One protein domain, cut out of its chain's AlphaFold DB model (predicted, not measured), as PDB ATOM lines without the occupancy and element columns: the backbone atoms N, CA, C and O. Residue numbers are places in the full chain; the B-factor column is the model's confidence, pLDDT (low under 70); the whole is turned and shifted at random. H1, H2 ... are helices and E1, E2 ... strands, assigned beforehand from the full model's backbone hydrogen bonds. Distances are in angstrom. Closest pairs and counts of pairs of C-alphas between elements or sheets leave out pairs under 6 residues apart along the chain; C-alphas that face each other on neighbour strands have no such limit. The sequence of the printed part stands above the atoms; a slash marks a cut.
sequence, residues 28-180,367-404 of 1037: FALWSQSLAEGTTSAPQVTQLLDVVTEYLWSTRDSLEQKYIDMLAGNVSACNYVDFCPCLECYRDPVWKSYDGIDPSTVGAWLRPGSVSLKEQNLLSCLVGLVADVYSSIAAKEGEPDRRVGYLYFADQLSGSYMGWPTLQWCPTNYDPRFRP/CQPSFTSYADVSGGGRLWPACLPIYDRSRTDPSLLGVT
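AT A GLANCE: This is residues 28 to 180 and 367 to 404 of the 1037 residues of the protein "ArgG protein" of Symbiodinium sp. KB8 (UniProt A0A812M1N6). A twisted five-strand sheet is covered on one face by two long helices side by side, H2 and H3, while H1, beyond the sheet, folds back beside residues 44 to 48 of H2. The 191 printed residues, under half of them in named elements, hold H1 H2 E1 H3 E2 E3 E4 E5 along the chain, a mixed class; the sheet's order is E1 E3 E2 E5 E4, all antiparallel. It is compact, with a radius of gyration of the C-alphas of 17.5 A and spans of 56 by 46 by 29 A.

IN THESE COORDINATES: Find C-alpha 28 at (-24.919, 25.164, -43.606), where H1 begins, residues 28 to 36, 12.2 A. H2, residues 42 to 71, runs 44.8 A; then come E1, residues 107 to 109, and H3, residues 117 to 141, 35.3 A, with a kink of 37 degrees near residue 131. E2 is residues 151 to 155, E3 161 to 164, E4 385 to 392, and E5 399 to 404, ending at C-alpha 404 (-28.015, 4.664, -41.423).

HOW THE PARTS SIT: Look within hydrogen-bond range for N 109 and O 161, 2.8 A, between E1 and E3; N 153 and O 162, 2.9 A, in the hairpin E2 and E3; N 154 and O 403, 3.0 A, between E2 and E5; and N 390 and O 402, 2.8 A, in the hairpin E4 and E5. E1, H3, E2 form a split strand-helix-strand unit, E3 between its strands, with a left-handed crossover. Two layers, helices on one face of a sheet: H2 lies over E5 and E4 at a height of 9.1 A, H3 on the same face at 7.4 A. H2 and H3 touch, C-alphas of Thr 59 and Val 133 closest at 6.6 A, at a shallow tilt of 30 degrees, opposite ways. H1 and H2, a helical hairpin, only just touch, with 3 pairs of C-alphas within 8 A, the closest those of Phe 28 and Leu 48, 7.1 A. Every O i to N i+4 pair is within range in H1, 23 of 26 in H2 and 18 of 21 in H3.

THE WHOLE: The C-alphas of Gly 38 and Ser 116 are the farthest apart, 56.5 A. Residues 181 to 366 are not printed; C-alphas 180 and 367 are 18.4 A apart across the cut. The link from H2 to E1 is long, 35 residues. Mean pLDDT of the printed part is 73.1; 69 residues are under 70, among them 28 to 46 and 84 to 101.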
ATOM      1  N   PHE A  28     -25.286  24.896 -42.224       65.06
ATOM      2  CA  PHE A  28     -24.919  25.164 -43.606       65.06
ATOM      3  C   PHE A  28     -25.086  26.649 -43.954       65.06
ATOM      4  O   PHE A  28     -24.227  27.230 -44.609       65.06
ATOM      5  N   ALA A  29     -26.146  27.311 -43.485       63.97
ATOM      6  CA  ALA A  29     -26.347  28.740 -43.716       63.97
ATOM      7  C   ALA A  29     -25.270  29.600 -43.030       63.97
ATOM      8  O   ALA A  29     -24.852  30.608 -43.597       63.97
ATOM      9  N   LEU A  30     -24.792  29.203 -41.845       63.50
ATOM     10  CA  LEU A  30     -23.651  29.844 -41.179       63.50
ATOM     11  C   LEU A  30     -22.351  29.644 -41.968       63.50
ATOM     12  O   LEU A  30     -21.595  30.595 -42.174       63.50
ATOM     13  N   TRP A  31     -22.120  28.429 -42.459       64.12
ATOM     14  CA  TRP A  31     -20.989  28.109 -43.321       64.12
ATOM     15  C   TRP A  31     -21.033  28.902 -44.639       64.12
ATOM     16  O   TRP A  31     -20.083  29.605 -44.976       64.12
ATOM     17  N   SER A  32     -22.167  28.910 -45.335       59.25
ATOM     18  CA  SER A  32     -22.395  29.663 -46.574       59.25
ATOM     19  C   SER A  32     -22.270  31.182 -46.382       59.25
ATOM     20  O   SER A  32     -21.708  31.878 -47.227       59.25
ATOM     21  N   GLN A  33     -22.701  31.718 -45.235       61.19
ATOM     22  CA  GLN A  33     -22.458  33.120 -44.883       61.19
ATOM     23  C   GLN A  33     -20.968  33.418 -44.715       61.19
ATOM     24  O   GLN A  33     -20.495  34.414 -45.261       61.19
ATOM     25  N   SER A  34     -20.203  32.537 -44.060       57.50
ATOM     26  CA  SER A  34     -18.747  32.715 -43.998       57.50
ATOM     27  C   SER A  34     -18.100  32.692 -45.392       57.50
ATOM     28  O   SER A  34     -17.225  33.526 -45.649       57.50
ATOM     29  N   LEU A  35     -18.578  31.832 -46.316       56.25
ATOM     30  CA  LEU A  35     -18.140  31.788 -47.722       56.25
ATOM     31  C   LEU A  35     -18.391  33.126 -48.433       56.25
ATOM     32  O   LEU A  35     -17.489  33.665 -49.074       56.25
ATOM     33  N   ALA A  36     -19.594  33.687 -48.284       53.88
ATOM     34  CA  ALA A  36     -19.990  34.954 -48.903       53.88
ATOM     35  C   ALA A  36     -19.221  36.171 -48.349       53.88
ATOM     36  O   ALA A  36     -19.046  37.167 -49.051       53.88
ATOM     37  N   GLU A  37     -18.732  36.091 -47.110       53.75
ATOM     38  CA  GLU A  37     -17.895  37.116 -46.477       53.75
ATOM     39  C   GLU A  37     -16.413  37.043 -46.905       53.75
ATOM     40  O   GLU A  37     -15.604  37.870 -46.481       53.75
ATOM     41  N   GLY A  38     -16.039  36.081 -47.763       45.19
ATOM     42  CA  GLY A  38     -14.686  35.952 -48.316       45.19
ATOM     43  C   GLY A  38     -13.629  35.544 -47.284       45.19
ATOM     44  O   GLY A  38     -12.442  35.811 -47.470       45.19
ATOM     45  N   THR A  39     -14.044  34.924 -46.177       46.59
ATOM     46  CA  THR A  39     -13.171  34.589 -45.036       46.59
ATOM     47  C   THR A  39     -12.605  33.165 -45.081       46.59
ATOM     48  O   THR A  39     -12.088  32.668 -44.079       46.59
ATOM     49  N   THR A  40     -12.676  32.478 -46.224       42.09
ATOM     50  CA  THR A  40     -12.694  31.010 -46.246       42.09
ATOM     51  C   THR A  40     -11.625  30.404 -47.152       42.09
ATOM     52  O   THR A  40     -11.382  30.837 -48.274       42.09
ATOM     53  N   SER A  41     -10.933  29.392 -46.632       50.03
ATOM     54  CA  SER A  41      -9.933  28.580 -47.337       50.03
ATOM     55  C   SER A  41     -10.332  27.098 -47.236       50.03
ATOM     56  O   SER A  41     -11.284  26.774 -46.525       50.03
ATOM     57  N   ALA A  42      -9.613  26.194 -47.921       44.06
ATOM     58  CA  ALA A  42      -9.745  24.728 -47.821       44.06
ATOM     59  C   ALA A  42     -10.178  24.156 -46.434       44.06
ATOM     60  O   ALA A  42     -10.979  23.221 -46.427       44.06
ATOM     61  N   PRO A  43      -9.755  24.717 -45.274       47.12
ATOM     62  CA  PRO A  43     -10.257  24.378 -43.925       47.12
ATOM     63  C   PRO A  43     -11.753  24.517 -43.621       47.12
ATOM     64  O   PRO A  43     -12.150  24.220 -42.499       47.12
ATOM     65  N   GLN A  44     -12.600  24.934 -44.561       56.06
ATOM     66  CA  GLN A  44     -14.044  25.009 -44.317       56.06
ATOM     67  C   GLN A  44     -14.869  23.875 -44.924       56.06
ATOM     68  O   GLN A  44     -15.953  23.596 -44.423       56.06
ATOM     69  N   VAL A  45     -14.366  23.158 -45.930       61.28
ATOM     70  CA  VAL A  45     -15.019  21.930 -46.421       61.28
ATOM     71  C   VAL A  45     -15.069  20.864 -45.320       61.28
ATOM     72  O   VAL A  45     -16.067  20.164 -45.178       61.28
ATOM     73  N   THR A  46     -14.031  20.789 -44.486       63.56
ATOM     74  CA  THR A  46     -13.976  19.875 -43.337       63.56
ATOM     75  C   THR A  46     -15.050  20.169 -42.293       63.56
ATOM     76  O   THR A  46     -15.521  19.231 -41.673       63.56
ATOM     77  N   GLN A  47     -15.517  21.416 -42.152       70.12
ATOM     78  CA  GLN A  47     -16.586  21.757 -41.203       70.12
ATOM     79  C   GLN A  47     -17.939  21.166 -41.618       70.12
ATOM     80  O   GLN A  47     -18.671  20.660 -40.775       70.12
ATOM     81  N   LEU A  48     -18.264  21.186 -42.916       75.06
ATOM     82  CA  LEU A  48     -19.481  20.547 -43.425       75.06
ATOM     83  C   LEU A  48     -19.427  19.024 -43.231       75.06
ATOM     84  O   LEU A  48     -20.412  18.406 -42.830       75.06
ATOM     85  N   LEU A  49     -18.258  18.426 -43.482       80.12
ATOM     86  CA  LEU A  49     -18.031  16.998 -43.263       80.12
ATOM     87  C   LEU A  49     -18.088  16.632 -41.777       80.12
ATOM     88  O   LEU A  49     -18.673  15.603 -41.443       80.12
ATOM     89  N   ASP A  50     -17.549  17.475 -40.893       78.25
ATOM     90  CA  ASP A  50     -17.639  17.318 -39.438       78.25
ATOM     91  C   ASP A  50     -19.103  17.304 -38.988       78.25
ATOM     92  O   ASP A  50     -19.506  16.388 -38.281       78.25
ATOM     93  N   VAL A  51     -19.926  18.253 -39.451       80.38
ATOM     94  CA  VAL A  51     -21.349  18.337 -39.078       80.38
ATOM     95  C   VAL A  51     -22.119  17.083 -39.499       80.38
ATOM     96  O   VAL A  51     -22.832  16.492 -38.687       80.38
ATOM     97  N   VAL A  52     -21.958  16.630 -40.748       85.12
ATOM     98  CA  VAL A  52     -22.636  15.410 -41.223       85.12
ATOM     99  C   VAL A  52     -22.142  14.170 -40.483       85.12
ATOM    100  O   VAL A  52     -22.942  13.312 -40.105       85.12
ATOM    101  N   THR A  53     -20.840  14.095 -40.210       84.69
ATOM    102  CA  THR A  53     -20.252  13.001 -39.429       84.69
ATOM    103  C   THR A  53     -20.788  12.990 -37.997       84.69
ATOM    104  O   THR A  53     -21.171  11.934 -37.499       84.69
ATOM    105  N   GLU A  54     -20.906  14.153 -37.353       83.56
ATOM    106  CA  GLU A  54     -21.481  14.295 -36.012       83.56
ATOM    107  C   GLU A  54     -22.954  13.864 -35.976       83.56
ATOM    108  O   GLU A  54     -23.359  13.144 -35.057       83.56
ATOM    109  N   TYR A  55     -23.755  14.224 -36.985       87.75
ATOM    110  CA  TYR A  55     -25.140  13.758 -37.087       87.75
ATOM    111  C   TYR A  55     -25.244  12.244 -37.261       87.75
ATOM    112  O   TYR A  55     -26.070  11.610 -36.595       87.75
ATOM    113  N   LEU A  56     -24.393  11.643 -38.093       88.81
ATOM    114  CA  LEU A  56     -24.362  10.193 -38.281       88.81
ATOM    115  C   LEU A  56     -23.891   9.458 -37.027       88.81
ATOM    116  O   LEU A  56     -24.513   8.471 -36.639       88.81
ATOM    117  N   TRP A  57     -22.850   9.945 -36.348       85.56
ATOM    118  CA  TRP A  57     -22.396   9.381 -35.076       85.56
ATOM    119  C   TRP A  57     -23.465   9.486 -33.997       85.56
ATOM    120  O   TRP A  57     -23.761   8.492 -33.342       85.56
ATOM    121  N   SER A  58     -24.104  10.650 -33.853       83.88
ATOM    122  CA  SER A  58     -25.207  10.831 -32.905       83.88
ATOM    123  C   SER A  58     -26.373   9.887 -33.206       83.88
ATOM    124  O   SER A  58     -26.974   9.329 -32.285       83.88
ATOM    125  N   THR A  59     -26.698   9.698 -34.486       87.50
ATOM    126  CA  THR A  59     -27.750   8.775 -34.929       87.50
ATOM    127  C   THR A  59     -27.377   7.330 -34.618       87.50
ATOM    128  O   THR A  59     -28.190   6.609 -34.038       87.50
ATOM    129  N   ARG A  60     -26.142   6.916 -34.932       87.81
ATOM    130  CA  ARG A  60     -25.645   5.571 -34.628       87.81
ATOM    131  C   ARG A  60     -25.656   5.295 -33.141       87.81
ATOM    132  O   ARG A  60     -26.278   4.328 -32.719       87.81
ATOM    133  N   ASP A  61     -25.003   6.139 -32.356       82.62
ATOM    134  CA  ASP A  61     -24.870   5.937 -30.917       82.62
ATOM    135  C   ASP A  61     -26.257   5.856 -30.252       82.62
ATOM    136  O   ASP A  61     -26.475   5.045 -29.349       82.62
ATOM    137  N   SER A  62     -27.226   6.637 -30.747       81.94
ATOM    138  CA  SER A  62     -28.626   6.550 -30.316       81.94
ATOM    139  C   SER A  62     -29.268   5.215 -30.700       81.94
ATOM    140  O   SER A  62     -29.859   4.562 -29.842       81.94
ATOM    141  N   LEU A  63     -29.147   4.785 -31.959       84.12
ATOM    142  CA  LEU A  63     -29.689   3.514 -32.448       84.12
ATOM    143  C   LEU A  63     -29.132   2.306 -31.683       84.12
ATOM    144  O   LEU A  63     -29.905   1.478 -31.202       84.12
ATOM    145  N   GLU A  64     -27.809   2.229 -31.529       85.38
ATOM    146  CA  GLU A  64     -27.131   1.129 -30.835       85.38
ATOM    147  C   GLU A  64     -27.539   1.071 -29.357       85.38
ATOM    148  O   GLU A  64     -27.910   0.010 -28.850       85.38
ATOM    149  N   GLN A  65     -27.545   2.215 -28.661       79.94
ATOM    150  CA  GLN A  65     -27.944   2.268 -27.252       79.94
ATOM    151  C   GLN A  65     -29.410   1.867 -27.061       79.94
ATOM    152  O   GLN A  65     -29.741   1.120 -26.140       79.94
ATOM    153  N   LYS A  66     -30.304   2.332 -27.938       78.25
ATOM    154  CA  LYS A  66     -31.729   1.995 -27.864       78.25
ATOM    155  C   LYS A  66     -31.995   0.528 -28.161       78.25
ATOM    156  O   LYS A  66     -32.830  -0.077 -27.490       78.25
ATOM    157  N   TYR A  67     -31.259  -0.060 -29.097       80.56
ATOM    158  CA  TYR A  67     -31.311  -1.493 -29.354       80.56
ATOM    159  C   TYR A  67     -30.941  -2.308 -28.098       80.56
ATOM    160  O   TYR A  67     -31.640  -3.260 -27.742       80.56
ATOM    161  N   ILE A  68     -29.911  -1.885 -27.355       80.75
ATOM    162  CA  ILE A  68     -29.525  -2.501 -26.072       80.75
ATOM    163  C   ILE A  68     -30.643  -2.365 -25.026       80.75
ATOM    164  O   ILE A  68     -31.029  -3.359 -24.402       80.75
ATOM    165  N   ASP A  69     -31.197  -1.160 -24.849       75.69
ATOM    166  CA  ASP A  69     -32.278  -0.895 -23.884       75.69
ATOM    167  C   ASP A  69     -33.520  -1.763 -24.169       75.69
ATOM    168  O   ASP A  69     -34.193  -2.248 -23.251       75.69
ATOM    169  N   MET A  70     -33.810  -1.990 -25.451       74.88
ATOM    170  CA  MET A  70     -34.902  -2.835 -25.918       74.88
ATOM    171  C   MET A  70     -34.700  -4.314 -25.599       74.88
ATOM    172  O   MET A  70     -35.628  -4.966 -25.111       74.88
ATOM    173  N   LEU A  71     -33.497  -4.847 -25.832       74.56
ATOM    174  CA  LEU A  71     -33.165  -6.230 -25.482       74.56
ATOM    175  C   LEU A  71     -33.283  -6.493 -23.973       74.56
ATOM    176  O   LEU A  71     -33.609  -7.613 -23.574       74.56
ATOM    177  N   ALA A  72     -33.093  -5.467 -23.141       74.56
ATOM    178  CA  ALA A  72     -33.283  -5.540 -21.694       74.56
ATOM    179  C   ALA A  72     -34.764  -5.575 -21.246       74.56
ATOM    180  O   ALA A  72     -35.033  -5.696 -20.053       74.56
ATOM    181  N   GLY A  73     -35.730  -5.503 -22.175       64.69
ATOM    182  CA  GLY A  73     -37.166  -5.607 -21.881       64.69
ATOM    183  C   GLY A  73     -37.815  -4.314 -21.375       64.69
ATOM    184  O   GLY A  73     -38.925  -4.353 -20.848       64.69
ATOM    185  N   ASN A  74     -37.150  -3.168 -21.542       58.19
ATOM    186  CA  ASN A  74     -37.578  -1.881 -20.981       58.19
ATOM    187  C   ASN A  74     -38.538  -1.072 -21.875       58.19
ATOM    188  O   ASN A  74     -38.746   0.113 -21.616       58.19
ATOM    189  N   VAL A  75     -39.126  -1.666 -22.922       55.53
ATOM    190  CA  VAL A  75     -39.975  -0.932 -23.880       55.53
ATOM    191  C   VAL A  75     -41.410  -1.452 -23.870       55.53
ATOM    192  O   VAL A  75     -41.679  -2.614 -24.172       55.53
ATOM    193  N   SER A  76     -42.343  -0.573 -23.503       52.84
ATOM    194  CA  SER A  76     -43.790  -0.785 -23.565       52.84
ATOM    195  C   SER A  76     -44.347  -0.343 -24.925       52.84
ATOM    196  O   SER A  76     -43.938   0.684 -25.446       52.84
ATOM    197  N   ALA A  77     -45.273  -1.143 -25.474       56.00
ATOM    198  CA  ALA A  77     -46.115  -0.909 -26.661       56.00
ATOM    199  C   ALA A  77     -45.541   0.016 -27.759       56.00
ATOM    200  O   ALA A  77     -45.627   1.238 -27.682       56.00
ATOM    201  N   CYS A  78     -45.043  -0.590 -28.835       66.25
ATOM    202  CA  CYS A  78     -44.436   0.130 -29.949       66.25
ATOM    203  C   CYS A  78     -45.482   0.537 -30.979       66.25
ATOM    204  O   CYS A  78     -46.208  -0.308 -31.501       66.25
ATOM    205  N   ASN A  79     -45.556   1.836 -31.250       66.88
ATOM    206  CA  ASN A  79     -46.421   2.406 -32.268       66.88
ATOM    207  C   ASN A  79     -45.538   3.077 -33.320       66.88
ATOM    208  O   ASN A  79     -44.653   3.853 -32.960       66.88
ATOM    209  N   TYR A  80     -45.770   2.775 -34.592       75.31
ATOM    210  CA  TYR A  80     -45.019   3.347 -35.706       75.31
ATOM    211  C   TYR A  80     -45.973   3.764 -36.818       75.31
ATOM    212  O   TYR A  80     -47.102   3.276 -36.904       75.31
ATOM    213  N   VAL A  81     -45.510   4.680 -37.663       76.50
ATOM    214  CA  VAL A  81     -46.212   5.061 -38.885       76.50
ATOM    215  C   VAL A  81     -45.755   4.119 -39.992       76.50
ATOM    216  O   VAL A  81     -44.579   4.112 -40.354       76.50
ATOM    217  N   ASP A  82     -46.672   3.300 -40.499       75.44
ATOM    218  CA  ASP A  82     -46.415   2.464 -41.670       75.44
ATOM    219  C   ASP A  82     -46.312   3.358 -42.918       75.44
ATOM    220  O   ASP A  82     -47.094   4.297 -43.087       75.44
ATOM    221  N   PHE A  83     -45.356   3.075 -43.800       74.75
ATOM    222  CA  PHE A  83     -45.285   3.653 -45.148       74.75
ATOM    223  C   PHE A  83     -46.384   3.104 -46.068       74.75
ATOM    224  O   PHE A  83     -46.659   3.686 -47.119       74.75
ATOM    225  N   CYS A  84     -47.062   2.029 -45.649       68.50
ATOM    226  CA  CYS A  84     -48.067   1.304 -46.417       68.50
ATOM    227  C   CYS A  84     -49.573   1.423 -46.107       68.50
ATOM    228  O   CYS A  84     -50.341   0.584 -46.585       68.50
ATOM    229  N   PRO A  85     -50.098   2.457 -45.428       58.16
ATOM    230  CA  PRO A  85     -51.533   2.568 -45.167       58.16
ATOM    231  C   PRO A  85     -52.365   2.950 -46.408       58.16
ATOM    232  O   PRO A  85     -53.583   3.082 -46.308       58.16
ATOM    233  N   CYS A  86     -51.741   3.153 -47.571       47.16
ATOM    234  CA  CYS A  86     -52.365   3.758 -48.742       47.16
ATOM    235  C   CYS A  86     -52.657   2.720 -49.851       47.16
ATOM    236  O   CYS A  86     -51.784   1.985 -50.307       47.16
ATOM    237  N   LEU A  87     -53.926   2.656 -50.279       47.84
ATOM    238  CA  LEU A  87     -54.433   1.765 -51.338       47.84
ATOM    239  C   LEU A  87     -54.173   2.307 -52.765       47.84
ATOM    240  O   LEU A  87     -54.379   1.574 -53.730       47.84
ATOM    241  N   GLU A  88     -53.732   3.567 -52.903       48.94
ATOM    242  CA  GLU A  88     -53.662   4.323 -54.173       48.94
ATOM    243  C   GLU A  88     -52.402   5.214 -54.293       48.94
ATOM    244  O   GLU A  88     -52.477   6.370 -54.709       48.94
ATOM    245  N   CYS A  89     -51.224   4.726 -53.899       48.06
ATOM    246  CA  CYS A  89     -50.041   5.593 -53.832       48.06
ATOM    247  C   CYS A  89     -49.446   5.861 -55.227       48.06
ATOM    248  O   CYS A  89     -49.311   4.942 -56.040       48.06
ATOM    249  N   TYR A  90     -49.067   7.112 -55.497       44.47
ATOM    250  CA  TYR A  90     -48.490   7.573 -56.764       44.47
ATOM    251  C   TYR A  90     -47.122   8.242 -56.546       44.47
ATOM    252  O   TYR A  90     -46.797   8.655 -55.438       44.47
ATOM    253  N   ARG A  91     -46.292   8.325 -57.598       40.03
ATOM    254  CA  ARG A  91     -45.009   9.054 -57.553       40.03
ATOM    255  C   ARG A  91     -45.262  10.556 -57.645       40.03
ATOM    256  O   ARG A  91     -45.851  10.988 -58.636       40.03
ATOM    257  N   ASP A  92     -44.766  11.326 -56.680       41.16
ATOM    258  CA  ASP A  92     -44.688  12.786 -56.792       41.16
ATOM    259  C   ASP A  92     -43.284  13.198 -57.287       41.16
ATOM    260  O   ASP A  92     -42.297  12.973 -56.583       41.16
ATOM    261  N   PRO A  93     -43.150  13.756 -58.507       39.88
ATOM    262  CA  PRO A  93     -41.862  14.169 -59.059       39.88
ATOM    263  C   PRO A  93     -41.325  15.484 -58.473       39.88
ATOM    264  O   PRO A  93     -40.219  15.893 -58.828       39.88
ATOM    265  N   VAL A  94     -42.073  16.187 -57.612       41.84
ATOM    266  CA  VAL A  94     -41.589  17.385 -56.914       41.84
ATOM    267  C   VAL A  94     -42.233  17.444 -55.532       41.84
ATOM    268  O   VAL A  94     -43.429  17.246 -55.444       41.84
ATOM    269  N   TRP A  95     -41.513  17.803 -54.465       47.56
ATOM    270  CA  TRP A  95     -42.093  18.105 -53.140       47.56
ATOM    271  C   TRP A  95     -43.036  19.336 -53.181       47.56
ATOM    272  O   TRP A  95     -42.753  20.392 -52.624       47.56
ATOM    273  N   LYS A  96     -44.129  19.266 -53.942       37.84
ATOM    274  CA  LYS A  96     -45.049  20.373 -54.240       37.84
ATOM    275  C   LYS A  96     -46.471  20.058 -53.805       37.84
ATOM    276  O   LYS A  96     -47.203  20.995 -53.489       37.84
ATOM    277  N   SER A  97     -46.853  18.782 -53.747       44.16
ATOM    278  CA  SER A  97     -48.075  18.326 -53.089       44.16
ATOM    279  C   SER A  97     -47.706  17.461 -51.891       44.16
ATOM    280  O   SER A  97     -47.066  16.431 -52.027       44.16
ATOM    281  N   TYR A  98     -48.155  17.847 -50.699       44.81
ATOM    282  CA  TYR A  98     -48.045  17.048 -49.468       44.81
ATOM    283  C   TYR A  98     -48.907  15.761 -49.502       44.81
ATOM    284  O   TYR A  98     -49.195  15.164 -48.465       44.81
ATOM    285  N   ASP A  99     -49.357  15.329 -50.683       52.16
ATOM    286  CA  ASP A  99     -50.168  14.131 -50.852       52.16
ATOM    287  C   ASP A  99     -49.237  12.914 -50.846       52.16
ATOM    288  O   ASP A  99     -48.730  12.465 -51.869       52.16
ATOM    289  N   GLY A 100     -48.981  12.403 -49.643       59.12
ATOM    290  CA  GLY A 100     -48.217  11.177 -49.421       59.12
ATOM    291  C   GLY A 100     -46.800  11.368 -48.881       59.12
ATOM    292  O   GLY A 100     -46.157  10.371 -48.571       59.12
ATOM    293  N   ILE A 101     -46.330  12.605 -48.696       68.25
ATOM    294  CA  ILE A 101     -45.086  12.914 -47.975       68.25
ATOM    295  C   ILE A 101     -45.436  13.704 -46.717       68.25
ATOM    296  O   ILE A 101     -46.054  14.764 -46.796       68.25
ATOM    297  N   ASP A 102     -45.019  13.205 -45.557       74.81
ATOM    298  CA  ASP A 102     -45.201  13.889 -44.281       74.81
ATOM    299  C   ASP A 102     -43.837  14.236 -43.658       74.81
ATOM    300  O   ASP A 102     -43.208  13.385 -43.022       74.81
ATOM    301  N   PRO A 103     -43.365  15.490 -43.810       74.25
ATOM    302  CA  PRO A 103     -42.112  15.941 -43.209       74.25
ATOM    303  C   PRO A 103     -42.198  16.153 -41.698       74.25
ATOM    304  O   PRO A 103     -41.192  16.491 -41.077       74.25
ATOM    305  N   SER A 104     -43.369  15.985 -41.082       76.56
ATOM    306  CA  SER A 104     -43.513  16.074 -39.628       76.56
ATOM    307  C   SER A 104     -43.307  14.737 -38.918       76.56
ATOM    308  O   SER A 104     -43.247  14.708 -37.689       76.56
ATOM    309  N   THR A 105     -43.186  13.636 -39.667       79.88
ATOM    310  CA  THR A 105     -43.100  12.292 -39.097       79.88
ATOM    311  C   THR A 105     -41.968  11.469 -39.700       79.88
ATOM    312  O   THR A 105     -41.443  11.756 -40.775       79.88
ATOM    313  N   VAL A 106     -41.591  10.430 -38.958       86.00
ATOM    314  CA  VAL A 106     -40.733   9.334 -39.406       86.00
ATOM    315  C   VAL A 106     -41.597   8.088 -39.450       86.00
ATOM    316  O   VAL A 106     -42.370   7.838 -38.519       86.00
ATOM    317  N   GLY A 107     -41.450   7.294 -40.498       85.12
ATOM    318  CA  GLY A 107     -42.157   6.027 -40.609       85.12
ATOM    319  C   GLY A 107     -41.246   4.911 -41.084       85.12
ATOM    320  O   GLY A 107     -40.041   5.101 -41.278       85.12
ATOM    321  N   ALA A 108     -41.837   3.735 -41.250       84.75
ATOM    322  CA  ALA A 108     -41.140   2.562 -41.740       84.75
ATOM    323  C   ALA A 108     -41.983   1.735 -42.696       84.75
ATOM    324  O   ALA A 108     -43.200   1.635 -42.572       84.75
ATOM    325  N   TRP A 109     -41.284   1.076 -43.608       83.50
ATOM    326  CA  TRP A 109     -41.783  -0.003 -44.434       83.50
ATOM    327  C   TRP A 109     -41.218  -1.329 -43.921       83.50
ATOM    328  O   TRP A 109     -39.999  -1.521 -43.853       83.50
ATOM    329  N   LEU A 110     -42.115  -2.255 -43.579       79.75
ATOM    330  CA  LEU A 110     -41.756  -3.620 -43.204       79.75
ATOM    331  C   LEU A 110     -41.842  -4.527 -44.432       79.75
ATOM    332  O   LEU A 110     -42.912  -4.673 -45.031       79.75
ATOM    333  N   ARG A 111     -40.731  -5.175 -44.797       76.31
ATOM    334  CA  ARG A 111     -40.711  -6.087 -45.948       76.31
ATOM    335  C   ARG A 111     -41.618  -7.305 -45.684       76.31
ATOM    336  O   ARG A 111     -41.444  -7.985 -44.667       76.31
ATOM    337  N   PRO A 112     -42.577  -7.629 -46.574       65.12
ATOM    338  CA  PRO A 112     -43.463  -8.775 -46.379       65.12
ATOM    339  C   PRO A 112     -42.726 -10.121 -46.442       65.12
ATOM    340  O   PRO A 112     -42.000 -10.391 -47.393       65.12
ATOM    341  N   GLY A 113     -42.992 -11.009 -45.476       62.25
ATOM    342  CA  GLY A 113     -42.563 -12.416 -45.515       62.25
ATOM    343  C   GLY A 113     -41.142 -12.714 -45.020       62.25
ATOM    344  O   GLY A 113     -40.768 -13.882 -45.002       62.25
ATOM    345  N   SER A 114     -40.378 -11.708 -44.588       53.22
ATOM    346  CA  SER A 114     -38.933 -11.839 -44.321       53.22
ATOM    347  C   SER A 114     -38.525 -11.977 -42.849       53.22
ATOM    348  O   SER A 114     -37.370 -12.288 -42.594       53.22
ATOM    349  N   VAL A 115     -39.415 -11.758 -41.872       60.50
ATOM    350  CA  VAL A 115     -39.027 -11.745 -40.444       60.50
ATOM    351  C   VAL A 115     -40.146 -12.149 -39.488       60.50
ATOM    352  O   VAL A 115     -41.335 -11.974 -39.771       60.50
ATOM    353  N   SER A 116     -39.753 -12.667 -38.324       63.50
ATOM    354  CA  SER A 116     -40.643 -13.040 -37.227       63.50
ATOM    355  C   SER A 116     -41.378 -11.824 -36.643       63.50
ATOM    356  O   SER A 116     -40.906 -10.688 -36.702       63.50
ATOM    357  N   LEU A 117     -42.520 -12.059 -35.989       63.59
ATOM    358  CA  LEU A 117     -43.287 -11.003 -35.308       63.59
ATOM    359  C   LEU A 117     -42.439 -10.233 -34.275       63.59
ATOM    360  O   LEU A 117     -42.669  -9.054 -34.030       63.59
ATOM    361  N   LYS A 118     -41.435 -10.888 -33.679       64.50
ATOM    362  CA  LYS A 118     -40.516 -10.279 -32.711       64.50
ATOM    363  C   LYS A 118     -39.611  -9.226 -33.362       64.50
ATOM    364  O   LYS A 118     -39.421  -8.164 -32.780       64.50
ATOM    365  N   GLU A 119     -39.084  -9.506 -34.549       65.56
ATOM    366  CA  GLU A 119     -38.206  -8.601 -35.307       65.56
ATOM    367  C   GLU A 119     -38.991  -7.443 -35.934       65.56
ATOM    368  O   GLU A 119     -38.549  -6.299 -35.886       65.56
ATOM    369  N   GLN A 120     -40.206  -7.704 -36.424       64.50
ATOM    370  CA  GLN A 120     -41.110  -6.644 -36.890       64.50
ATOM    371  C   GLN A 120     -41.460  -5.668 -35.760       64.50
ATOM    372  O   GLN A 120     -41.428  -4.452 -35.950       64.50
ATOM    373  N   ASN A 121     -41.732  -6.192 -34.559       69.06
ATOM    374  CA  ASN A 121     -41.954  -5.364 -33.378       69.06
ATOM    375  C   ASN A 121     -40.698  -4.566 -33.012       69.06
ATOM    376  O   ASN A 121     -40.812  -3.382 -32.729       69.06
ATOM    377  N   LEU A 122     -39.513  -5.184 -33.059       71.06
ATOM    378  CA  LEU A 122     -38.234  -4.536 -32.750       71.06
ATOM    379  C   LEU A 122     -38.004  -3.297 -33.626       71.06
ATOM    380  O   LEU A 122     -37.775  -2.209 -33.099       71.06
ATOM    381  N   LEU A 123     -38.161  -3.436 -34.943       71.44
ATOM    382  CA  LEU A 123     -37.994  -2.319 -35.869       71.44
ATOM    383  C   LEU A 123     -39.079  -1.250 -35.695       71.44
ATOM    384  O   LEU A 123     -38.776  -0.061 -35.687       71.44
ATOM    385  N   SER A 124     -40.327  -1.666 -35.459       73.38
ATOM    386  CA  SER A 124     -41.441  -0.754 -35.162       73.38
ATOM    387  C   SER A 124     -41.154   0.139 -33.949       73.38
ATOM    388  O   SER A 124     -41.508   1.315 -33.933       73.38
ATOM    389  N   CYS A 125     -40.487  -0.389 -32.920       73.94
ATOM    390  CA  CYS A 125     -40.094   0.408 -31.759       73.94
ATOM    391  C   CYS A 125     -38.942   1.375 -32.064       73.94
ATOM    392  O   CYS A 125     -38.922   2.480 -31.522       73.94
ATOM    393  N   LEU A 126     -37.985   0.969 -32.907       75.31
ATOM    394  CA  LEU A 126     -36.836   1.804 -33.271       75.31
ATOM    395  C   LEU A 126     -37.274   3.079 -34.004       75.31
ATOM    396  O   LEU A 126     -36.700   4.137 -33.751       75.31
ATOM    397  N   VAL A 127     -38.343   3.017 -34.808       77.19
ATOM    398  CA  VAL A 127     -38.924   4.188 -35.497       77.19
ATOM    399  C   VAL A 127     -39.285   5.299 -34.516       77.19
ATOM    400  O   VAL A 127     -38.847   6.434 -34.683       77.19
ATOM    401  N   GLY A 128     -40.042   4.979 -33.460       69.00
ATOM    402  CA  GLY A 128     -40.467   5.971 -32.468       69.00
ATOM    403  C   GLY A 128     -39.307   6.582 -31.677       69.00
ATOM    404  O   GLY A 128     -39.427   7.695 -31.178       69.00
ATOM    405  N   LEU A 129     -38.178   5.875 -31.581       68.81
ATOM    406  CA  LEU A 129     -36.995   6.306 -30.834       68.81
ATOM    407  C   LEU A 129     -36.033   7.147 -31.682       68.81
ATOM    408  O   LEU A 129     -35.383   8.047 -31.153       68.81
ATOM    409  N   VAL A 130     -35.944   6.873 -32.984       76.75
ATOM    410  CA  VAL A 130     -35.126   7.647 -33.932       76.75
ATOM    411  C   VAL A 130     -35.869   8.856 -34.483       76.75
ATOM    412  O   VAL A 130     -35.225   9.821 -34.891       76.75
ATOM    413  N   ALA A 131     -37.203   8.856 -34.413       80.81
ATOM    414  CA  ALA A 131     -38.026   9.988 -34.813       80.81
ATOM    415  C   ALA A 131     -37.558  11.312 -34.193       80.81
ATOM    416  O   ALA A 131     -37.482  12.308 -34.907       80.81
ATOM    417  N   ASP A 132     -37.166  11.317 -32.916       79.19
ATOM    418  CA  ASP A 132     -36.658  12.514 -32.235       79.19
ATOM    419  C   ASP A 132     -35.322  12.998 -32.824       79.19
ATOM    420  O   ASP A 132     -35.130  14.198 -33.034       79.19
ATOM    421  N   VAL A 133     -34.403  12.073 -33.130       84.06
ATOM    422  CA  VAL A 133     -33.093  12.394 -33.718       84.06
ATOM    423  C   VAL A 133     -33.269  12.933 -35.134       84.06
ATOM    424  O   VAL A 133     -32.762  14.010 -35.447       84.06
ATOM    425  N   TYR A 134     -34.039  12.234 -35.971       89.00
ATOM    426  CA  TYR A 134     -34.300  12.654 -37.347       89.00
ATOM    427  C   TYR A 134     -35.057  13.973 -37.405       89.00
ATOM    428  O   TYR A 134     -34.659  14.861 -38.150       89.00
ATOM    429  N   SER A 135     -36.082  14.150 -36.571       83.81
ATOM    430  CA  SER A 135     -36.835  15.406 -36.515       83.81
ATOM    431  C   SER A 135     -35.967  16.567 -36.035       83.81
ATOM    432  O   SER A 135     -36.124  17.678 -36.527       83.81
ATOM    433  N   SER A 136     -35.027  16.332 -35.111       82.50
ATOM    434  CA  SER A 136     -34.077  17.356 -34.655       82.50
ATOM    435  C   SER A 136     -33.124  17.794 -35.772       82.50
ATOM    436  O   SER A 136     -32.940  18.993 -35.988       82.50
ATOM    437  N   ILE A 137     -32.560  16.839 -36.521       85.44
ATOM    438  CA  ILE A 137     -31.685  17.126 -37.669       85.44
ATOM    439  C   ILE A 137     -32.485  17.822 -38.776       85.44
ATOM    440  O   ILE A 137     -32.087  18.880 -39.255       85.44
ATOM    441  N   ALA A 138     -33.651  17.286 -39.134       84.44
ATOM    442  CA  ALA A 138     -34.522  17.842 -40.161       84.44
ATOM    443  C   ALA A 138     -35.039  19.246 -39.820       84.44
ATOM    444  O   ALA A 138     -35.084  20.103 -40.694       84.44
ATOM    445  N   ALA A 139     -35.380  19.521 -38.558       79.62
ATOM    446  CA  ALA A 139     -35.794  20.856 -38.127       79.62
ATOM    447  C   ALA A 139     -34.659  21.886 -38.213       79.62
ATOM    448  O   ALA A 139     -34.925  23.085 -38.317       79.62
ATOM    449  N   LYS A 140     -33.405  21.429 -38.131       80.06
ATOM    450  CA  LYS A 140     -32.222  22.285 -38.175       80.06
ATOM    451  C   LYS A 140     -31.716  22.504 -39.605       80.06
ATOM    452  O   LYS A 140     -31.407  23.638 -39.967       80.06
ATOM    453  N   GLU A 141     -31.677  21.444 -40.409       80.56
ATOM    454  CA  GLU A 141     -31.043  21.441 -41.733       80.56
ATOM    455  C   GLU A 141     -32.031  21.327 -42.903       80.56
ATOM    456  O   GLU A 141     -31.756  21.827 -43.993       80.56
ATOM    457  N   GLY A 142     -33.187  20.695 -42.700       72.19
ATOM    458  CA  GLY A 142     -34.138  20.385 -43.764       72.19
ATOM    459  C   GLY A 142     -34.885  21.608 -44.298       72.19
ATOM    460  O   GLY A 142     -35.467  22.389 -43.548       72.19
ATOM    461  N   GLU A 143     -34.958  21.719 -45.626       71.94
ATOM    462  CA  GLU A 143     -35.877  22.621 -46.335       71.94
ATOM    463  C   GLU A 143     -36.767  21.811 -47.295       71.94
ATOM    464  O   GLU A 143     -36.591  21.892 -48.511       71.94
ATOM    465  N   PRO A 144     -37.717  21.013 -46.772       63.97
ATOM    466  CA  PRO A 144     -38.522  20.084 -47.571       63.97
ATOM    467  C   PRO A 144     -39.331  20.744 -48.703       63.97
ATOM    468  O   PRO A 144     -39.579  20.122 -49.729       63.97
ATOM    469  N   ASP A 145     -39.681  22.029 -48.579       62.00
ATOM    470  CA  ASP A 145     -40.362  22.786 -49.646       62.00
ATOM    471  C   ASP A 145     -39.442  23.149 -50.836       62.00
ATOM    472  O   ASP A 145     -39.903  23.683 -51.850       62.00
ATOM    473  N   ARG A 146     -38.124  22.950 -50.703       65.50
ATOM    474  CA  ARG A 146     -37.105  23.408 -51.665       65.50
ATOM    475  C   ARG A 146     -36.124  22.326 -52.089       65.50
ATOM    476  O   ARG A 146     -35.642  22.392 -53.217       65.50
ATOM    477  N   ARG A 147     -35.808  21.377 -51.208       72.12
ATOM    478  CA  ARG A 147     -34.766  20.366 -51.407       72.12
ATOM    479  C   ARG A 147     -35.317  18.963 -51.183       72.12
ATOM    480  O   ARG A 147     -36.110  18.732 -50.275       72.12
ATOM    481  N   VAL A 148     -34.853  18.027 -52.007       72.94
ATOM    482  CA  VAL A 148     -35.140  16.594 -51.872       72.94
ATOM    483  C   VAL A 148     -33.994  15.956 -51.100       72.94
ATOM    484  O   VAL A 148     -32.872  15.963 -51.589       72.94
ATOM    485  N   GLY A 149     -34.258  15.397 -49.923       80.25
ATOM    486  CA  GLY A 149     -33.258  14.657 -49.157       80.25
ATOM    487  C   GLY A 149     -33.884  13.908 -47.988       80.25
ATOM    488  O   GLY A 149     -34.948  14.297 -47.499       80.25
ATOM    489  N   TYR A 150     -33.225  12.831 -47.571       87.12
ATOM    490  CA  TYR A 150     -33.757  11.878 -46.611       87.12
ATOM    491  C   TYR A 150     -32.775  11.606 -45.460       87.12
ATOM    492  O   TYR A 150     -31.552  11.634 -45.625       87.12
ATOM    493  N   LEU A 151     -33.334  11.278 -44.293       91.44
ATOM    494  CA  LEU A 151     -32.631  10.589 -43.203       91.44
ATOM    495  C   LEU A 151     -33.211   9.191 -43.116       91.44
ATOM    496  O   LEU A 151     -34.431   9.054 -43.055       91.44
ATOM    497  N   TYR A 152     -32.385   8.154 -43.132       92.19
ATOM    498  CA  TYR A 152     -32.918   6.800 -43.213       92.19
ATOM    499  C   TYR A 152     -32.002   5.741 -42.630       92.19
ATOM    500  O   TYR A 152     -30.802   5.935 -42.424       92.19
ATOM    501  N   PHE A 153     -32.606   4.596 -42.342       92.00
ATOM    502  CA  PHE A 153     -31.942   3.405 -41.851       92.00
ATOM    503  C   PHE A 153     -32.564   2.174 -42.498       92.00
ATOM    504  O   PHE A 153     -33.788   2.068 -42.613       92.00
ATOM    505  N   ALA A 154     -31.719   1.227 -42.888       90.38
ATOM    506  CA  ALA A 154     -32.159  -0.089 -43.315       90.38
ATOM    507  C   ALA A 154     -31.561  -1.189 -42.456       90.38
ATOM    508  O   ALA A 154     -30.370  -1.190 -42.145       90.38
ATOM    509  N   ASP A 155     -32.410  -2.156 -42.147       87.62
ATOM    510  CA  ASP A 155     -32.094  -3.311 -41.326       87.62
ATOM    511  C   ASP A 155     -31.451  -4.428 -42.169       87.62
ATOM    512  O   ASP A 155     -31.965  -4.802 -43.226       87.62
ATOM    513  N   GLN A 156     -30.322  -4.966 -41.696       87.50
ATOM    514  CA  GLN A 156     -29.545  -6.010 -42.381       87.50
ATOM    515  C   GLN A 156     -30.317  -7.332 -42.476       87.50
ATOM    516  O   GLN A 156     -30.276  -8.006 -43.508       87.50
ATOM    517  N   LEU A 157     -31.042  -7.700 -41.416       79.50
ATOM    518  CA  LEU A 157     -31.699  -9.002 -41.317       79.50
ATOM    519  C   LEU A 157     -32.971  -9.068 -42.174       79.50
ATOM    520  O   LEU A 157     -33.157  -9.994 -42.960       79.50
ATOM    521  N   SER A 158     -33.849  -8.077 -42.031       77.44
ATOM    522  CA  SER A 158     -35.179  -8.064 -42.646       77.44
ATOM    523  C   SER A 158     -35.236  -7.383 -44.011       77.44
ATOM    524  O   SER A 158     -36.206  -7.585 -44.749       77.44
ATOM    525  N   GLY A 159     -34.248  -6.541 -44.338       81.81
ATOM    526  CA  GLY A 159     -34.322  -5.624 -45.477       81.81
ATOM    527  C   GLY A 159     -35.435  -4.582 -45.333       81.81
ATOM    528  O   GLY A 159     -35.866  -4.004 -46.327       81.81
ATOM    529  N   SER A 160     -35.950  -4.369 -44.121       83.88
ATOM    530  CA  SER A 160     -36.936  -3.326 -43.844       83.88
ATOM    531  C   SER A 160     -36.256  -1.960 -43.749       83.88
ATOM    532  O   SER A 160     -35.043  -1.855 -43.551       83.88
ATOM    533  N   TYR A 161     -37.045  -0.905 -43.901       85.94
ATOM    534  CA  TYR A 161     -36.553   0.451 -44.116       85.94
ATOM    535  C   TYR A 161     -37.330   1.433 -43.247       85.94
ATOM    536  O   TYR A 161     -38.553   1.359 -43.195       85.94
ATOM    537  N   MET A 162     -36.645   2.369 -42.598       88.06
ATOM    538  CA  MET A 162     -37.271   3.515 -41.942       88.06
ATOM    539  C   MET A 162     -36.658   4.812 -42.443       88.06
ATOM    540  O   MET A 162     -35.471   4.848 -42.773       88.06
ATOM    541  N   GLY A 163     -37.452   5.877 -42.491       89.56
ATOM    542  CA  GLY A 163     -36.973   7.143 -43.022       89.56
ATOM    543  C   GLY A 163     -37.812   8.359 -42.659       89.56
ATOM    544  O   GLY A 163     -38.998   8.258 -42.336       89.56
ATOM    545  N   TRP A 164     -37.143   9.507 -42.713       87.19
ATOM    546  CA  TRP A 164     -37.706  10.846 -42.725       87.19
ATOM    547  C   TRP A 164     -37.465  11.483 -44.106       87.19
ATOM    548  O   TRP A 164     -36.355  11.353 -44.634       87.19
ATOM    549  N   PRO A 165     -38.443  12.213 -44.663       82.44
ATOM    550  CA  PRO A 165     -39.845  12.271 -44.224       82.44
ATOM    551  C   PRO A 165     -40.527  10.899 -44.309       82.44
ATOM    552  O   PRO A 165     -40.038   9.989 -44.984       82.44
ATOM    553  N   THR A 166     -41.695  10.761 -43.685       80.75
ATOM    554  CA  THR A 166     -42.564   9.616 -43.977       80.75
ATOM    555  C   THR A 166     -43.046   9.692 -45.422       80.75
ATOM    556  O   THR A 166     -43.517  10.742 -45.865       80.75
ATOM    557  N   LEU A 167     -42.968   8.570 -46.140       76.75
ATOM    558  CA  LEU A 167     -43.414   8.436 -47.527       76.75
ATOM    559  C   LEU A 167     -44.525   7.383 -47.621       76.75
ATOM    560  O   LEU A 167     -44.378   6.281 -47.098       76.75
ATOM    561  N   GLN A 168     -45.618   7.684 -48.320       74.00
ATOM    562  CA  GLN A 168     -46.642   6.705 -48.691       74.00
ATOM    563  C   GLN A 168     -46.136   5.863 -49.865       74.00
ATOM    564  O   GLN A 168     -46.372   6.171 -51.034       74.00
ATOM    565  N   TRP A 169     -45.388   4.807 -49.553       72.25
ATOM    566  CA  TRP A 169     -44.645   4.028 -50.534       72.25
ATOM    567  C   TRP A 169     -44.622   2.536 -50.179       72.25
ATOM    568  O   TRP A 169     -44.033   2.128 -49.181       72.25
ATOM    569  N   CYS A 170     -45.236   1.718 -51.045       70.50
ATOM    570  CA  CYS A 170     -45.337   0.258 -50.897       70.50
ATOM    571  C   CYS A 170     -44.665  -0.507 -52.029       70.50
ATOM    572  O   CYS A 170     -45.340  -1.107 -52.874       70.50
ATOM    573  N   PRO A 171     -43.333  -0.508 -52.085       66.88
ATOM    574  CA  PRO A 171     -42.650  -1.295 -53.086       66.88
ATOM    575  C   PRO A 171     -42.804  -2.793 -52.783       66.88
ATOM    576  O   PRO A 171     -42.596  -3.248 -51.661       66.88
ATOM    577  N   THR A 172     -43.129  -3.590 -53.802       63.28
ATOM    578  CA  THR A 172     -43.130  -5.061 -53.692       63.28
ATOM    579  C   THR A 172     -41.741  -5.670 -53.899       63.28
ATOM    580  O   THR A 172     -41.490  -6.770 -53.421       63.28
ATOM    581  N   ASN A 173     -40.834  -4.945 -54.567       69.06
ATOM    582  CA  ASN A 173     -39.512  -5.426 -54.995       69.06
ATOM    583  C   ASN A 173     -38.363  -4.484 -54.573       69.06
ATOM    584  O   ASN A 173     -37.338  -4.416 -55.250       69.06
ATOM    585  N   TYR A 174     -38.533  -3.687 -53.514       78.38
ATOM    586  CA  TYR A 174     -37.448  -2.844 -52.997       78.38
ATOM    587  C   TYR A 174     -36.741  -3.562 -51.856       78.38
ATOM    588  O   TYR A 174     -37.382  -3.951 -50.892       78.38
ATOM    589  N   ASP A 175     -35.427  -3.713 -51.951       83.62
ATOM    590  CA  ASP A 175     -34.596  -4.132 -50.829       83.62
ATOM    591  C   ASP A 175     -33.433  -3.132 -50.718       83.62
ATOM    592  O   ASP A 175     -32.656  -2.989 -51.671       83.62
ATOM    593  N   PRO A 176     -33.345  -2.375 -49.611       86.94
ATOM    594  CA  PRO A 176     -32.324  -1.356 -49.421       86.94
ATOM    595  C   PRO A 176     -30.904  -1.934 -49.420       86.94
ATOM    596  O   PRO A 176     -29.976  -1.215 -49.773       86.94
ATOM    597  N   ARG A 177     -30.721  -3.229 -49.123       88.12
ATOM    598  CA  ARG A 177     -29.398  -3.876 -49.050       88.12
ATOM    599  C   ARG A 177     -28.680  -3.964 -50.402       88.12
ATOM    600  O   ARG A 177     -27.459  -4.099 -50.435       88.12
ATOM    601  N   PHE A 178     -29.409  -3.833 -51.510       86.31
ATOM    602  CA  PHE A 178     -28.857  -3.791 -52.876       86.31
ATOM    603  C   PHE A 178     -28.793  -2.372 -53.446       86.31
ATOM    604  O   PHE A 178     -28.767  -2.171 -54.659       86.31
ATOM    605  N   ARG A 179     -28.855  -1.352 -52.585       86.56
ATOM    606  CA  ARG A 179     -28.690   0.039 -53.006       86.56
ATOM    607  C   ARG A 179     -27.243   0.478 -52.810       86.56
ATOM    608  O   ARG A 179     -26.644   0.088 -51.805       86.56
ATOM    609  N   PRO A 180     -26.701   1.328 -53.708       87.75
ATOM    610  CA  PRO A 180     -25.324   1.808 -53.601       87.75
ATOM    611  C   PRO A 180     -24.999   2.373 -52.217       87.75
ATOM    612  O   PRO A 180     -23.949   2.080 -51.660       87.75
ATOM    613  N   CYS A 367     -15.905   3.292 -38.722       76.44
ATOM    614  CA  CYS A 367     -16.146   4.465 -37.880       76.44
ATOM    615  C   CYS A 367     -16.316   5.778 -38.651       76.44
ATOM    616  O   CYS A 367     -16.870   6.729 -38.100       76.44
ATOM    617  N   GLN A 368     -15.858   5.831 -39.901       82.50
ATOM    618  CA  GLN A 368     -15.981   6.996 -40.775       82.50
ATOM    619  C   GLN A 368     -17.148   6.809 -41.750       82.50
ATOM    620  O   GLN A 368     -17.413   5.674 -42.158       82.50
ATOM    621  N   PRO A 369     -17.859   7.887 -42.120       89.25
ATOM    622  CA  PRO A 369     -18.945   7.788 -43.078       89.25
ATOM    623  C   PRO A 369     -18.417   7.415 -44.464       89.25
ATOM    624  O   PRO A 369     -17.390   7.917 -44.916       89.25
ATOM    625  N   SER A 370     -19.155   6.553 -45.154       91.94
ATOM    626  CA  SER A 370     -18.942   6.266 -46.567       91.94
ATOM    627  C   SER A 370     -19.882   7.118 -47.403       91.94
ATOM    628  O   SER A 370     -21.070   7.228 -47.091       91.94
ATOM    629  N   PHE A 371     -19.361   7.690 -48.481       92.94
ATOM    630  CA  PHE A 371     -20.116   8.555 -49.372       92.94
ATOM    631  C   PHE A 371     -20.367   7.864 -50.709       92.94
ATOM    632  O   PHE A 371     -19.516   7.159 -51.256       92.94
ATOM    633  N   THR A 372     -21.553   8.070 -51.261       92.56
ATOM    634  CA  THR A 372     -21.874   7.615 -52.615       92.56
ATOM    635  C   THR A 372     -22.875   8.559 -53.262       92.56
ATOM    636  O   THR A 372     -23.227   9.592 -52.693       92.56
ATOM    637  N   SER A 373     -23.326   8.223 -54.463       88.44
ATOM    638  CA  SER A 373     -24.454   8.881 -55.093       88.44
ATOM    639  C   SER A 373     -25.420   7.842 -55.646       88.44
ATOM    640  O   SER A 373     -25.016   6.771 -56.094       88.44
ATOM    641  N   TYR A 374     -26.713   8.138 -55.614       84.00
ATOM    642  CA  TYR A 374     -27.729   7.251 -56.173       84.00
ATOM    643  C   TYR A 374     -28.887   8.052 -56.760       84.00
ATOM    644  O   TYR A 374     -29.095   9.217 -56.428       84.00
ATOM    645  N   ALA A 375     -29.629   7.444 -57.684       78.94
ATOM    646  CA  ALA A 375     -30.845   8.045 -58.212       78.94
ATOM    647  C   ALA A 375     -31.985   7.870 -57.206       78.94
ATOM    648  O   ALA A 375     -32.240   6.752 -56.751       78.94
ATOM    649  N   ASP A 376     -32.682   8.959 -56.893       75.06
ATOM    650  CA  ASP A 376     -33.874   8.910 -56.059       75.06
ATOM    651  C   ASP A 376     -34.921   7.942 -56.641       75.06
ATOM    652  O   ASP A 376     -35.253   7.972 -57.831       75.06
ATOM    653  N   VAL A 377     -35.474   7.094 -55.774       57.62
ATOM    654  CA  VAL A 377     -36.480   6.076 -56.110       57.62
ATOM    655  C   VAL A 377     -37.803   6.683 -56.580       57.62
ATOM    656  O   VAL A 377     -38.550   6.026 -57.316       57.62
ATOM    657  N   SER A 378     -38.076   7.934 -56.203       53.56
ATOM    658  CA  SER A 378     -39.271   8.684 -56.607       53.56
ATOM    659  C   SER A 378     -39.062   9.511 -57.882       53.56
ATOM    660  O   SER A 378     -40.021  10.072 -58.410       53.56
ATOM    661  N   GLY A 379     -37.849   9.511 -58.455       50.44
ATOM    662  CA  GLY A 379     -37.507  10.242 -59.680       50.44
ATOM    663  C   GLY A 379     -37.055  11.693 -59.460       50.44
ATOM    664  O   GLY A 379     -36.931  12.425 -60.440       50.44
ATOM    665  N   GLY A 380     -36.792  12.104 -58.214       55.75
ATOM    666  CA  GLY A 380     -36.472  13.474 -57.792       55.75
ATOM    667  C   GLY A 380     -35.034  13.961 -58.027       55.75
ATOM    668  O   GLY A 380     -34.691  15.049 -57.574       55.75
ATOM    669  N   GLY A 381     -34.189  13.207 -58.738       68.75
ATOM    670  CA  GLY A 381     -32.800  13.588 -59.048       68.75
ATOM    671  C   GLY A 381     -31.749  12.687 -58.392       68.75
ATOM    672  O   GLY A 381     -32.060  11.589 -57.933       68.75
ATOM    673  N   ARG A 382     -30.477  13.115 -58.407       80.88
ATOM    674  CA  ARG A 382     -29.357  12.370 -57.803       80.88
ATOM    675  C   ARG A 382     -29.154  12.813 -56.354       80.88
ATOM    676  O   ARG A 382     -28.996  14.003 -56.084       80.88
ATOM    677  N   LEU A 383     -29.137  11.849 -55.445       86.12
ATOM    678  CA  LEU A 383     -28.914  12.038 -54.017       86.12
ATOM    679  C   LEU A 383     -27.488  11.646 -53.651       86.12
ATOM    680  O   LEU A 383     -26.905  10.761 -54.280       86.12
ATOM    681  N   TRP A 384     -26.949  12.317 -52.640       89.56
ATOM    682  CA  TRP A 384     -25.572  12.184 -52.178       89.56
ATOM    683  C   TRP A 384     -25.552  11.848 -50.688       89.56
ATOM    684  O   TRP A 384     -25.455  12.749 -49.854       89.56
ATOM    685  N   PRO A 385     -25.697  10.565 -50.331       92.56
ATOM    686  CA  PRO A 385     -25.714  10.156 -48.943       92.56
ATOM    687  C   PRO A 385     -24.327  10.022 -48.341       92.56
ATOM    688  O   PRO A 385     -23.379   9.542 -48.968       92.56
ATOM    689  N   ALA A 386     -24.277  10.360 -47.062       93.56
ATOM    690  CA  ALA A 386     -23.263   9.937 -46.122       93.56
ATOM    691  C   ALA A 386     -23.853   8.804 -45.274       93.56
ATOM    692  O   ALA A 386     -24.907   8.988 -44.665       93.56
ATOM    693  N   CYS A 387     -23.203   7.643 -45.243       94.62
ATOM    694  CA  CYS A 387     -23.733   6.433 -44.617       94.62
ATOM    695  C   CYS A 387     -22.770   5.837 -43.595       94.62
ATOM    696  O   CYS A 387     -21.556   5.852 -43.795       94.62
ATOM    697  N   LEU A 388     -23.313   5.254 -42.529       91.56
ATOM    698  CA  LEU A 388     -22.550   4.618 -41.461       91.56
ATOM    699  C   LEU A 388     -23.237   3.323 -40.994       91.56
ATOM    700  O   LEU A 388     -24.461   3.316 -40.806       91.56
ATOM    701  N   PRO A 389     -22.487   2.228 -40.784       91.62
ATOM    702  CA  PRO A 389     -23.053   0.996 -40.261       91.62
ATOM    703  C   PRO A 389     -23.309   1.093 -38.756       91.62
ATOM    704  O   PRO A 389     -22.631   1.809 -38.017       91.62
ATOM    705  N   ILE A 390     -24.310   0.338 -38.323       88.69
ATOM    706  CA  ILE A 390     -24.820   0.275 -36.956       88.69
ATOM    707  C   ILE A 390     -24.610  -1.141 -36.442       88.69
ATOM    708  O   ILE A 390     -24.920  -2.097 -37.157       88.69
ATOM    709  N   TYR A 391     -24.136  -1.290 -35.209       86.19
ATOM    710  CA  TYR A 391     -23.782  -2.593 -34.655       86.19
ATOM    711  C   TYR A 391     -24.579  -2.960 -33.398       86.19
ATOM    712  O   TYR A 391     -24.897  -2.123 -32.557       86.19
ATOM    713  N   ASP A 392     -24.841  -4.253 -33.218       83.56
ATOM    714  CA  ASP A 392     -25.358  -4.803 -31.969       83.56
ATOM    715  C   ASP A 392     -24.226  -4.866 -30.947       83.56
ATOM    716  O   ASP A 392     -23.441  -5.812 -30.921       83.56
ATOM    717  N   ARG A 393     -24.159  -3.858 -30.079       80.00
ATOM    718  CA  ARG A 393     -23.173  -3.786 -28.991       80.00
ATOM    719  C   ARG A 393     -23.690  -4.333 -27.660       80.00
ATOM    720  O   ARG A 393     -23.074  -4.110 -26.620       80.00
ATOM    721  N   SER A 394     -24.803  -5.076 -27.653       74.69
ATOM    722  CA  SER A 394     -25.285  -5.759 -26.437       74.69
ATOM    723  C   SER A 394     -24.351  -6.884 -25.973       74.69
ATOM    724  O   SER A 394     -24.465  -7.381 -24.849       74.69
ATOM    725  N   ARG A 395     -23.417  -7.292 -26.836       71.25
ATOM    726  CA  ARG A 395     -22.403  -8.322 -26.606       71.25
ATOM    727  C   ARG A 395     -21.013  -7.730 -26.845       71.25
ATOM    728  O   ARG A 395     -20.874  -6.685 -27.468       71.25
ATOM    729  N   THR A 396     -19.979  -8.422 -26.371       63.81
ATOM    730  CA  THR A 396     -18.573  -8.008 -26.553       63.81
ATOM    731  C   THR A 396     -18.114  -8.029 -28.009       63.81
ATOM    732  O   THR A 396     -17.154  -7.346 -28.343       63.81
ATOM    733  N   ASP A 397     -18.799  -8.800 -28.855       68.56
ATOM    734  CA  ASP A 397     -18.455  -8.991 -30.260       68.56
ATOM    735  C   ASP A 397     -19.590  -8.378 -31.100       68.56
ATOM    736  O   ASP A 397     -20.651  -9.009 -31.206       68.56
ATOM    737  N   PRO A 398     -19.419  -7.159 -31.641       74.56
ATOM    738  CA  PRO A 398     -20.480  -6.472 -32.366       74.56
ATOM    739  C   PRO A 398     -20.860  -7.215 -33.651       74.56
ATOM    740  O   PRO A 398     -19.988  -7.776 -34.309       74.56
ATOM    741  N   SER A 399     -22.141  -7.201 -34.027       80.00
ATOM    742  CA  SER A 399     -22.636  -7.689 -35.327       80.00
ATOM    743  C   SER A 399     -23.399  -6.593 -36.061       80.00
ATOM    744  O   SER A 399     -24.048  -5.775 -35.415       80.00
ATOM    745  N   LEU A 400     -23.352  -6.570 -37.392       87.56
ATOM    746  CA  LEU A 400     -24.067  -5.572 -38.194       87.56
ATOM    747  C   LEU A 400     -25.589  -5.659 -37.972       87.56
ATOM    748  O   LEU A 400     -26.200  -6.690 -38.238       87.56
ATOM    749  N   LEU A 401     -26.197  -4.564 -37.513       87.50
ATOM    750  CA  LEU A 401     -27.652  -4.394 -37.442       87.50
ATOM    751  C   LEU A 401     -28.213  -3.792 -38.726       87.50
ATOM    752  O   LEU A 401     -29.301  -4.151 -39.163       87.50
ATOM    753  N   GLY A 402     -27.487  -2.856 -39.329       91.19
ATOM    754  CA  GLY A 402     -27.966  -2.127 -40.492       91.19
ATOM    755  C   GLY A 402     -27.084  -0.944 -40.853       91.19
ATOM    756  O   GLY A 402     -26.002  -0.773 -40.294       91.19
ATOM    757  N   VAL A 403     -27.563  -0.107 -41.768       93.50
ATOM    758  CA  VAL A 403     -26.866   1.105 -42.220       93.50
ATOM    759  C   VAL A 403     -27.802   2.293 -42.067       93.50
ATOM    760  O   VAL A 403     -28.945   2.227 -42.520       93.50
ATOM    761  N   THR A 404     -27.322   3.370 -41.439       93.31
ATOM    762  CA  THR A 404     -28.015   4.664 -41.423       93.31
ATOM    763  C   THR A 404     -27.333   5.643 -42.363       93.31
ATOM    764  O   THR A 404     -26.110   5.625 -42.487       93.31
TER     765      THR A 404